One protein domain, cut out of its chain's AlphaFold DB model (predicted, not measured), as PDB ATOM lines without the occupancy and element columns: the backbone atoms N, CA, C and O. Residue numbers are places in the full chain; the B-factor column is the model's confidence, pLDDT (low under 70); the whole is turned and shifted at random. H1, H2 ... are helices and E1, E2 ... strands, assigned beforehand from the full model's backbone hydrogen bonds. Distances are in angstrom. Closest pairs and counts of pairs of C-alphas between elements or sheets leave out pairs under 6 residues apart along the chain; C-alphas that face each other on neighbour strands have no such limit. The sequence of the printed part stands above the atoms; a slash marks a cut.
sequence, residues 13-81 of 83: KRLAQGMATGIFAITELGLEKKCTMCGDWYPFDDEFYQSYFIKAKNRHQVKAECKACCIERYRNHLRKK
ATOM      1  N   LYS A  13      -7.286  32.105  22.325       85.94
ATOM      2  CA  LYS A  13      -6.024  32.860  22.279       85.94
ATOM      3  C   LYS A  13      -6.241  34.352  22.002       85.94
ATOM      4  O   LYS A  13      -5.548  35.192  22.571       85.94
ATOM      5  N   ARG A  14      -7.165  34.701  21.103       83.75
ATOM      6  CA  ARG A  14      -7.460  36.103  20.757       83.75
ATOM      7  C   ARG A  14      -8.297  36.777  21.832       83.75
ATOM      8  O   ARG A  14      -8.076  37.961  22.073       83.75
ATOM      9  N   LEU A  15      -9.202  36.037  22.468       87.19
ATOM     10  CA  LEU A  15      -9.921  36.516  23.639       87.19
ATOM     11  C   LEU A  15      -8.930  36.821  24.767       87.19
ATOM     12  O   LEU A  15      -8.862  37.963  25.196       87.19
ATOM     13  N   ALA A  16      -8.082  35.864  25.150       88.69
ATOM     14  CA  ALA A  16      -7.071  36.041  26.193       88.69
ATOM     15  C   ALA A  16      -6.142  37.235  25.910       88.69
ATOM     16  O   ALA A  16      -5.928  38.080  26.776       88.69
ATOM     17  N   GLN A  17      -5.652  37.361  24.673       90.38
ATOM     18  CA  GLN A  17      -4.832  38.505  24.270       90.38
ATOM     19  C   GLN A  17      -5.595  39.835  24.359       90.38
ATOM     20  O   GLN A  17      -5.033  40.848  24.778       90.38
ATOM     21  N   GLY A  18      -6.855  39.858  23.926       89.88
ATOM     22  CA  GLY A  18      -7.673  41.064  23.967       89.88
ATOM     23  C   GLY A  18      -8.062  41.463  25.391       89.88
ATOM     24  O   GLY A  18      -8.062  42.649  25.694       89.88
ATOM     25  N   MET A  19      -8.276  40.501  26.289       91.94
ATOM     26  CA  MET A  19      -8.448  40.753  27.725       91.94
ATOM     27  C   MET A  19      -7.167  41.352  28.326       91.94
ATOM     28  O   MET A  19      -7.212  42.403  28.955       91.94
ATOM     29  N   ALA A  20      -6.001  40.760  28.036       93.75
ATOM     30  CA  ALA A  20      -4.707  41.249  28.521       93.75
ATOM     31  C   ALA A  20      -4.344  42.659  28.016       93.75
ATOM     32  O   ALA A  20      -3.568  43.367  28.648       93.75
ATOM     33  N   THR A  21      -4.895  43.070  26.872       93.00
ATOM     34  CA  THR A  21      -4.661  44.395  26.270       93.00
ATOM     35  C   THR A  21      -5.782  45.396  26.553       93.00
ATOM     36  O   THR A  21      -5.726  46.519  26.058       93.00
ATOM     37  N   GLY A  22      -6.800  45.017  27.336       93.69
ATOM     38  CA  GLY A  22      -7.933  45.889  27.663       93.69
ATOM     39  C   GLY A  22      -8.858  46.189  26.477       93.69
ATOM     40  O   GLY A  22      -9.513  47.229  26.450       93.69
ATOM     41  N   ILE A  23      -8.890  45.305  25.475       94.38
ATOM     42  CA  ILE A  23      -9.796  45.374  24.319       94.38
ATOM     43  C   ILE A  23     -11.118  44.660  24.612       94.38
ATOM     44  O   ILE A  23     -12.153  45.088  24.102       94.38
ATOM     45  N   PHE A  24     -11.085  43.582  25.399       94.81
ATOM     46  CA  PHE A  24     -12.267  42.836  25.831       94.81
ATOM     47  C   PHE A  24     -12.423  42.895  27.349       94.81
ATOM     48  O   PHE A  24     -11.432  43.023  28.070       94.81
ATOM     49  N   ALA A  25     -13.666  42.774  27.803       93.56
ATOM     50  CA  ALA A  25     -14.041  42.604  29.198       93.56
ATOM     51  C   ALA A  25     -15.231  41.638  29.282       93.56
ATOM     52  O   ALA A  25     -16.054  41.586  28.369       93.56
ATOM     53  N   ILE A  26     -15.313  40.861  30.362       91.19
ATOM     54  CA  ILE A  26     -16.521  40.098  30.696       91.19
ATOM     55  C   ILE A  26     -17.242  40.881  31.787       91.19
ATOM     56  O   ILE A  26     -16.665  41.129  32.845       91.19
ATOM     57  N   THR A  27     -18.482  41.269  31.513       87.94
ATOM     58  CA  THR A  27     -19.381  41.947  32.450       87.94
ATOM     59  C   THR A  27     -20.574  41.046  32.762       87.94
ATOM     60  O   THR A  27     -20.689  39.931  32.246       87.94
ATOM     61  N   GLU A  28     -21.492  41.527  33.597       88.19
ATOM     62  CA  GLU A  28     -22.756  40.835  33.882       88.19
ATOM     63  C   GLU A  28     -23.637  40.673  32.630       88.19
ATOM     64  O   GLU A  28     -24.484  39.784  32.582       88.19
ATOM     65  N   LEU A  29     -23.406  41.488  31.593       81.75
ATOM     66  CA  LEU A  29     -24.109  41.439  30.308       81.75
ATOM     67  C   LEU A  29     -23.434  40.503  29.289       81.75
ATOM     68  O   LEU A  29     -23.952  40.307  28.189       81.75
ATOM     69  N   GLY A  30     -22.295  39.901  29.642       88.62
ATOM     70  CA  GLY A  30     -21.546  38.981  28.793       88.62
ATOM     71  C   GLY A  30     -20.219  39.558  28.301       88.62
ATOM     72  O   GLY A  30     -19.528  40.279  29.017       88.62
ATOM     73  N   LEU A  31     -19.810  39.167  27.091       91.94
ATOM     74  CA  LEU A  31     -18.552  39.621  26.499       91.94
ATOM     75  C   LEU A  31     -18.742  40.992  25.852       91.94
ATOM     76  O   LEU A  31     -19.487  41.130  24.884       91.94
ATOM     77  N   GLU A  32     -17.987  41.972  26.322       94.50
ATOM     78  CA  GLU A  32     -17.954  43.319  25.773       94.50
ATOM     79  C   GLU A  32     -16.612  43.610  25.111       94.50
ATOM     80  O   GLU A  32     -15.559  43.086  25.493       94.50
ATOM     81  N   LYS A  33     -16.643  44.489  24.113       94.19
ATOM     82  CA  LYS A  33     -15.462  44.985  23.416       94.19
ATOM     83  C   LYS A  33     -15.390  46.504  23.541       94.19
ATOM     84  O   LYS A  33     -16.396  47.195  23.429       94.19
ATOM     85  N   LYS A  34     -14.178  47.037  23.694       96.62
ATOM     86  CA  LYS A  34     -13.917  48.477  23.650       96.62
ATOM     87  C   LYS A  34     -13.883  48.979  22.207       96.62
ATOM     88  O   LYS A  34     -13.237  48.390  21.325       96.62
ATOM     89  N   CYS A  35     -14.572  50.079  21.934       96.81
ATOM     90  CA  CYS A  35     -14.451  50.811  20.680       96.81
ATOM     91  C   CYS A  35     -13.139  51.603  20.662       96.81
ATOM     92  O   CYS A  35     -12.892  52.427  21.536       96.81
ATOM     93  N   THR A  36     -12.310  51.417  19.632       95.56
ATOM     94  CA  THR A  36     -11.033  52.149  19.517       95.56
ATOM     95  C   THR A  36     -11.191  53.615  19.101       95.56
ATOM     96  O   THR A  36     -10.194  54.325  19.049       95.56
ATOM     97  N   MET A  37     -12.410  54.057  18.767       96.12
ATOM     98  CA  MET A  37     -12.699  55.443  18.374       96.12
ATOM     99  C   MET A  37     -13.311  56.256  19.512       96.12
ATOM    100  O   MET A  37     -12.753  57.287  19.865       96.12
ATOM    101  N   CYS A  38     -14.443  55.821  20.078       97.00
ATOM    102  CA  CYS A  38     -15.085  56.545  21.182       97.00
ATOM    103  C   CYS A  38     -14.557  56.138  22.564       97.00
ATOM    104  O   CYS A  38     -14.692  56.905  23.505       97.00
ATOM    105  N   GLY A  39     -13.930  54.966  22.696       96.19
ATOM    106  CA  GLY A  39     -13.437  54.463  23.979       96.19
ATOM    107  C   GLY A  39     -14.485  53.741  24.831       96.19
ATOM    108  O   GLY A  39     -14.098  53.126  25.822       96.19
ATOM    109  N   ASP A  40     -15.757  53.753  24.427       96.81
ATOM    110  CA  ASP A  40     -16.843  53.084  25.148       96.81
ATOM    111  C   ASP A  40     -16.857  51.567  24.927       96.81
ATOM    112  O   ASP A  40     -16.286  51.044  23.958       96.81
ATOM    113  N   TRP A  41     -17.532  50.876  25.840       95.81
ATOM    114  CA  TRP A  41     -17.725  49.431  25.839       95.81
ATOM    115  C   TRP A  41     -19.119  49.080  25.332       95.81
ATOM    116  O   TRP A  41     -20.099  49.721  25.705       95.81
ATOM    117  N   TYR A  42     -19.193  48.064  24.475       94.75
ATOM    118  CA  TYR A  42     -20.454  47.551  23.949       94.75
ATOM    119  C   TYR A  42     -20.426  46.024  23.894       94.75
ATOM    120  O   TYR A  42     -19.335  45.452  23.733       94.75
ATOM    121  N   PRO A  43     -21.597  45.367  23.948       93.62
ATOM    122  CA  PRO A  43     -21.714  43.940  23.683       93.62
ATOM    123  C   PRO A  43     -20.975  43.530  22.401       93.62
ATOM    124  O   PRO A  43     -21.036  44.203  21.368       93.62
ATOM    125  N   PHE A  44     -20.208  42.440  22.470       91.75
ATOM    126  CA  PHE A  44     -19.457  41.920  21.330       91.75
ATOM    127  C   PHE A  44     -20.350  41.050  20.435       91.75
ATOM    128  O   PHE A  44     -20.154  39.839  20.305       91.75
ATOM    129  N   ASP A  45     -21.329  41.696  19.812       88.44
ATOM    130  CA  ASP A  45     -22.336  41.095  18.940       88.44
ATOM    131  C   ASP A  45     -22.483  41.860  17.609       88.44
ATOM    132  O   ASP A  45     -21.751  42.819  17.309       88.44
ATOM    133  N   ASP A  46     -23.434  41.402  16.791       88.31
ATOM    134  CA  ASP A  46     -23.725  41.949  15.470       88.31
ATOM    135  C   ASP A  46     -24.692  43.103  15.485       88.31
ATOM    136  O   ASP A  46     -24.913  43.676  14.422       88.31
ATOM    137  N   GLU A  47     -25.184  43.520  16.644       90.81
ATOM    138  CA  GLU A  47     -25.900  44.767  16.819       90.81
ATOM    139  C   GLU A  47     -24.895  45.923  16.859       90.81
ATOM    140  O   GLU A  47     -25.007  46.859  16.056       90.81
ATOM    141  N   PHE A  48     -23.839  45.805  17.671       93.31
ATOM    142  CA  PHE A  48     -22.884  46.890  17.926       93.31
ATOM    143  C   PHE A  48     -21.654  46.892  17.017       93.31
ATOM    144  O   PHE A  48     -21.068  47.960  16.784       93.31
ATOM    145  N   TYR A  49     -21.266  45.746  16.449       93.12
ATOM    146  CA  TYR A  49     -20.071  45.642  15.613       93.12
ATOM    147  C   TYR A  49     -20.341  45.074  14.220       93.12
ATOM    148  O   TYR A  49     -21.090  44.125  14.013       93.12
ATOM    149  N   GLN A  50     -19.674  45.654  13.218       91.38
ATOM    150  CA  GLN A  50     -19.669  45.107  11.864       91.38
ATOM    151  C   GLN A  50     -18.522  44.107  11.703       91.38
ATOM    152  O   GLN A  50     -17.388  44.367  12.122       91.38
ATOM    153  N   SER A  51     -18.793  42.990  11.032       89.31
ATOM    154  CA  SER A  51     -17.770  42.037  10.608       89.31
ATOM    155  C   SER A  51     -17.671  41.950   9.092       89.31
ATOM    156  O   SER A  51     -18.572  42.347   8.355       89.31
ATOM    157  N   TYR A  52     -16.530  41.467   8.620       87.56
ATOM    158  CA  TYR A  52     -16.270  41.231   7.210       87.56
ATOM    159  C   TYR A  52     -15.447  39.959   7.046       87.56
ATOM    160  O   TYR A  52     -14.627  39.606   7.899       87.56
ATOM    161  N   PHE A  53     -15.665  39.266   5.936       88.06
ATOM    162  CA  PHE A  53     -14.928  38.057   5.613       88.06
ATOM    163  C   PHE A  53     -13.603  38.394   4.923       88.06
ATOM    164  O   PHE A  53     -13.567  39.117   3.926       88.06
ATOM    165  N   ILE A  54     -12.500  37.850   5.436       88.38
ATOM    166  CA  ILE A  54     -11.171  37.986   4.840       88.38
ATOM    167  C   ILE A  54     -10.846  36.697   4.098       88.38
ATOM    168  O   ILE A  54     -10.374  35.735   4.704       88.38
ATOM    169  N   LYS A  55     -11.034  36.715   2.772       90.50
ATOM    170  CA  LYS A  55     -10.776  35.569   1.881       90.50
ATOM    171  C   LYS A  55      -9.371  34.987   2.073       90.50
ATOM    172  O   LYS A  55      -9.232  33.795   2.298       90.50
ATOM    173  N   ALA A  56      -8.343  35.841   2.101       92.25
ATOM    174  CA  ALA A  56      -6.943  35.420   2.243       92.25
ATOM    175  C   ALA A  56      -6.623  34.685   3.561       92.25
ATOM    176  O   ALA A  56      -5.631  33.972   3.640       92.25
ATOM    177  N   LYS A  57      -7.435  34.876   4.607       83.31
ATOM    178  CA  LYS A  57      -7.265  34.226   5.918       83.31
ATOM    179  C   LYS A  57      -8.394  33.243   6.232       83.31
ATOM    180  O   LYS A  57      -8.458  32.773   7.363       83.31
ATOM    181  N   ASN A  58      -9.289  33.009   5.267       84.81
ATOM    182  CA  ASN A  58     -10.495  32.195   5.383       84.81
ATOM    183  C   ASN A  58     -11.248  32.394   6.715       84.81
ATOM    184  O   ASN A  58     -11.573  31.433   7.406       84.81
ATOM    185  N   ARG A  59     -11.447  33.651   7.139       82.25
ATOM    186  CA  ARG A  59     -12.054  33.954   8.447       82.25
ATOM    187  C   ARG A  59     -12.817  35.270   8.465       82.25
ATOM    188  O   ARG A  59     -12.450  36.214   7.761       82.25
ATOM    189  N   HIS A  60     -13.806  35.362   9.351       84.56
ATOM    190  CA  HIS A  60     -14.442  36.629   9.703       84.56
ATOM    191  C   HIS A  60     -13.526  37.467  10.604       84.56
ATOM    192  O   HIS A  60     -12.790  36.955  11.452       84.56
ATOM    193  N   GLN A  61     -13.542  38.779  10.395       86.06
ATOM    194  CA  GLN A  61     -12.902  39.752  11.267       86.06
ATOM    195  C   GLN A  61     -13.900  40.846  11.625       86.06
ATOM    196  O   GLN A  61     -14.601  41.372  10.764       86.06
ATOM    197  N   VAL A  62     -13.934  41.193  12.907       89.62
ATOM    198  CA  VAL A  62     -14.739  42.295  13.434       89.62
ATOM    199  C   VAL A  62     -13.955  43.596  13.347       89.62
ATOM    200  O   VAL A  62     -12.727  43.607  13.502       89.62
ATOM    201  N   LYS A  63     -14.654  44.695  13.071       91.81
ATOM    202  CA  LYS A  63     -14.081  46.042  13.086       91.81
ATOM    203  C   LYS A  63     -13.597  46.431  14.488       91.81
ATOM    204  O   LYS A  63     -14.101  45.968  15.510       91.81
ATOM    205  N   ALA A  64     -12.585  47.297  14.525       92.62
ATOM    206  CA  ALA A  64     -12.064  47.846  15.774       92.62
ATOM    207  C   ALA A  64     -13.018  48.896  16.378       92.62
ATOM    208  O   ALA A  64     -13.122  49.005  17.599       92.62
ATOM    209  N   GLU A  65     -13.753  49.606  15.523       95.75
ATOM    210  CA  GLU A  65     -14.728  50.636  15.883       95.75
ATOM    211  C   GLU A  65     -16.140  50.037  16.062       95.75
ATOM    212  O   GLU A  65     -16.465  49.044  15.408       95.75
ATOM    213  N   CYS A  66     -16.992  50.645  16.897       96.50
ATOM    214  CA  CYS A  66     -18.428  50.334  16.920       96.50
ATOM    215  C   CYS A  66     -19.104  50.816  15.624       96.50
ATOM    216  O   CYS A  66     -18.600  51.718  14.942       96.50
ATOM    217  N   LYS A  67     -20.267  50.249  15.282       95.94
ATOM    218  CA  LYS A  67     -21.006  50.616  14.062       95.94
ATOM    219  C   LYS A  67     -21.321  52.106  13.979       95.94
ATOM    220  O   LYS A  67     -21.195  52.671  12.896       95.94
ATOM    221  N   ALA A  68     -21.684  52.745  15.094       96.38
ATOM    222  CA  ALA A  68     -21.951  54.182  15.125       96.38
ATOM    223  C   ALA A  68     -20.723  54.983  14.660       96.38
ATOM    224  O   ALA A  68     -20.814  55.779  13.726       96.38
ATOM    225  N   CYS A  69     -19.541  54.687  15.213       97.06
ATOM    226  CA  CYS A  69     -18.290  55.301  14.768       97.06
ATOM    227  C   CYS A  69     -17.949  54.958  13.309       97.06
ATOM    228  O   CYS A  69     -17.455  55.824  12.585       97.06
ATOM    229  N   CYS A  70     -18.224  53.733  12.844       94.38
ATOM    230  CA  CYS A  70     -18.044  53.380  11.433       94.38
ATOM    231  C   CYS A  70     -18.932  54.231  10.510       94.38
ATOM    232  O   CYS A  70     -18.452  54.707   9.480       94.38
ATOM    233  N   ILE A  71     -20.202  54.440  10.872       93.44
ATOM    234  CA  ILE A  71     -21.163  55.247  10.108       93.44
ATOM    235  C   ILE A  71     -20.704  56.704  10.050       93.44
ATOM    236  O   ILE A  71     -20.634  57.273   8.960       93.44
ATOM    237  N   GLU A  72     -20.331  57.290  11.187       93.75
ATOM    238  CA  GLU A  72     -19.851  58.674  11.239       93.75
ATOM    239  C   GLU A  72     -18.571  58.862  10.423       93.75
ATOM    240  O   GLU A  72     -18.452  59.803   9.631       93.75
ATOM    241  N   ARG A  73     -17.631  57.914  10.522       90.81
ATOM    242  CA  ARG A  73     -16.418  57.921   9.700       90.81
ATOM    243  C   ARG A  73     -16.751  57.850   8.212       90.81
ATOM    244  O   ARG A  73     -16.205  58.626   7.430       90.81
ATOM    245  N   TYR A  74     -17.654  56.958   7.810       89.25
ATOM    246  CA  TYR A  74     -18.080  56.823   6.417       89.25
ATOM    247  C   TYR A  74     -18.759  58.096   5.889       89.25
ATOM    248  O   TYR A  74     -18.374  58.596   4.832       89.25
ATOM    249  N   ARG A  75     -19.691  58.683   6.653       89.31
ATOM    250  CA  ARG A  75     -20.345  59.964   6.324       89.31
ATOM    251  C   ARG A  75     -19.326  61.087   6.136       89.31
ATOM    252  O   ARG A  75     -19.407  61.835   5.164       89.31
ATOM    253  N   ASN A  76     -18.327  61.167   7.013       87.00
ATOM    254  CA  ASN A  76     -17.254  62.150   6.898       87.00
ATOM    255  C   ASN A  76     -16.377  61.932   5.657       87.00
ATOM    256  O   ASN A  76     -15.943  62.908   5.050       87.00
ATOM    257  N   HIS A  77     -16.136  60.685   5.240       81.81
ATOM    258  CA  HIS A  77     -15.443  60.411   3.977       81.81
ATOM    259  C   HIS A  77     -16.269  60.824   2.754       81.81
ATOM    260  O   HIS A  77     -15.703  61.369   1.808       81.81
ATOM    261  N   LEU A  78     -17.589  60.610   2.772       78.31
ATOM    262  CA  LEU A  78     -18.469  61.026   1.675       78.31
ATOM    263  C   LEU A  78     -18.525  62.551   1.519       78.31
ATOM    264  O   LEU A  78     -18.484  63.041   0.396       78.31
ATOM    265  N   ARG A  79     -18.536  63.300   2.628       74.69
ATOM    266  CA  ARG A  79     -18.515  64.776   2.617       74.69
ATOM    267  C   ARG A  79     -17.244  65.382   2.009       74.69
ATOM    268  O   ARG A  79     -17.266  66.538   1.614       74.69
ATOM    269  N   LYS A  80     -16.134  64.636   1.964       64.06
ATOM    270  CA  LYS A  80     -14.831  65.127   1.483       64.06
ATOM    271  C   LYS A  80     -14.587  64.910  -0.012       64.06
ATOM    272  O   LYS A  80     -13.520  65.292  -0.482       64.06
ATOM    273  N   LYS A  81     -15.508  64.290  -0.759       52.97
ATOM    274  CA  LYS A  81     -15.368  64.212  -2.220       52.97
ATOM    275  C   LYS A  81     -15.699  65.588  -2.818       52.97
ATOM    276  O   LYS A  81     -16.845  66.006  -2.670       52.97
TER     277      LYS A  81
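AT A GLANCE: This is residues 13 to 81 of the 83 residues of an uncharacterized protein of Photobacterium angustum (UniProt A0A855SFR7). A small antiparallel sheet of three strands, E1 E2 E3, has the short helix H1 standing on one face over its edge strand E1; away from it a two-stranded hairpin, E4 and E5, and a longer helix, H2, reach out as two separate arms. Loops of residues 48 to 50 and 63 to 66 lie in the middle between these parts, and the hairpin's tip, residues 54 to 59, and residues 74 to 81, of which 74 to 79 belong to H2, stick out. The printed part has 69 residues with two named helices and five named strands, in the order H1 E1 E2 E3 E4 E5 H2, and its class is mixed, helices and strands. The second sheet, E4 - E5, is antiparallel too. The whole is only just loose, close to compact, with a radius of gyration of the C-alphas of 13.5 A and spans of 41 by 30 by 21 A.

HOW THE PARTS SIT: The larger sheet has E1, residues 24 to 27, E2, residues 30 to 34, and E3, residues 41 to 43, in the order E1 - E2 - E3. They form a meander, each strand the antiparallel neighbour of the one before. In the hairpin of E1 and E2, N 25 and O 32 are within hydrogen-bond range at 3.0 A. In the hairpin of E2 and E3, N 33 and O 42 are within range at 2.9 A. H1, residues 13 to 20, is on this sheet and over E1, at a height of 8.9 A over a local plane fitted to only just enough C-alphas, 6. It stands up from the sheet, its line rising 51 degrees; its closest C-alpha pair with E1 is Gly 18 and Phe 24, 5.3 A. E4, residues 51 to 54, and E5, residues 59 to 62, form an antiparallel hairpin, with N 61 and O 52 within range at 2.8 A. E3 and E4 are apart. H2, residues 67 to 79, is not on the larger sheet, and H2 and E4 are apart. In H1 and H2 every O i to N i+4 pair is within hydrogen-bond range.

IN THESE COORDINATES: E1 is 9.8 A long, E2 13.2 A and E3 7.1 A. H1 measures 10.5 A and begins at C-alpha 13, (-6.024, 32.860, 22.279). E4 measures 9.7 A and E5 10.1 A, with C-alpha 59 at (-12.054, 33.954, 8.447). H2 measures 18.4 A and ends at C-alpha 79, (-18.515, 64.776, 2.617).

THE WHOLE: The two C-alphas farthest apart, of Glu 28 and Lys 81, are 43.6 A apart. Without the stretches that stand free, the body of 55 residues spans 28 by 24 by 18 A. The printed part has no cut and no long link. The mean pLDDT of the printed part is 89.8; residues 80 to 81 are under 70.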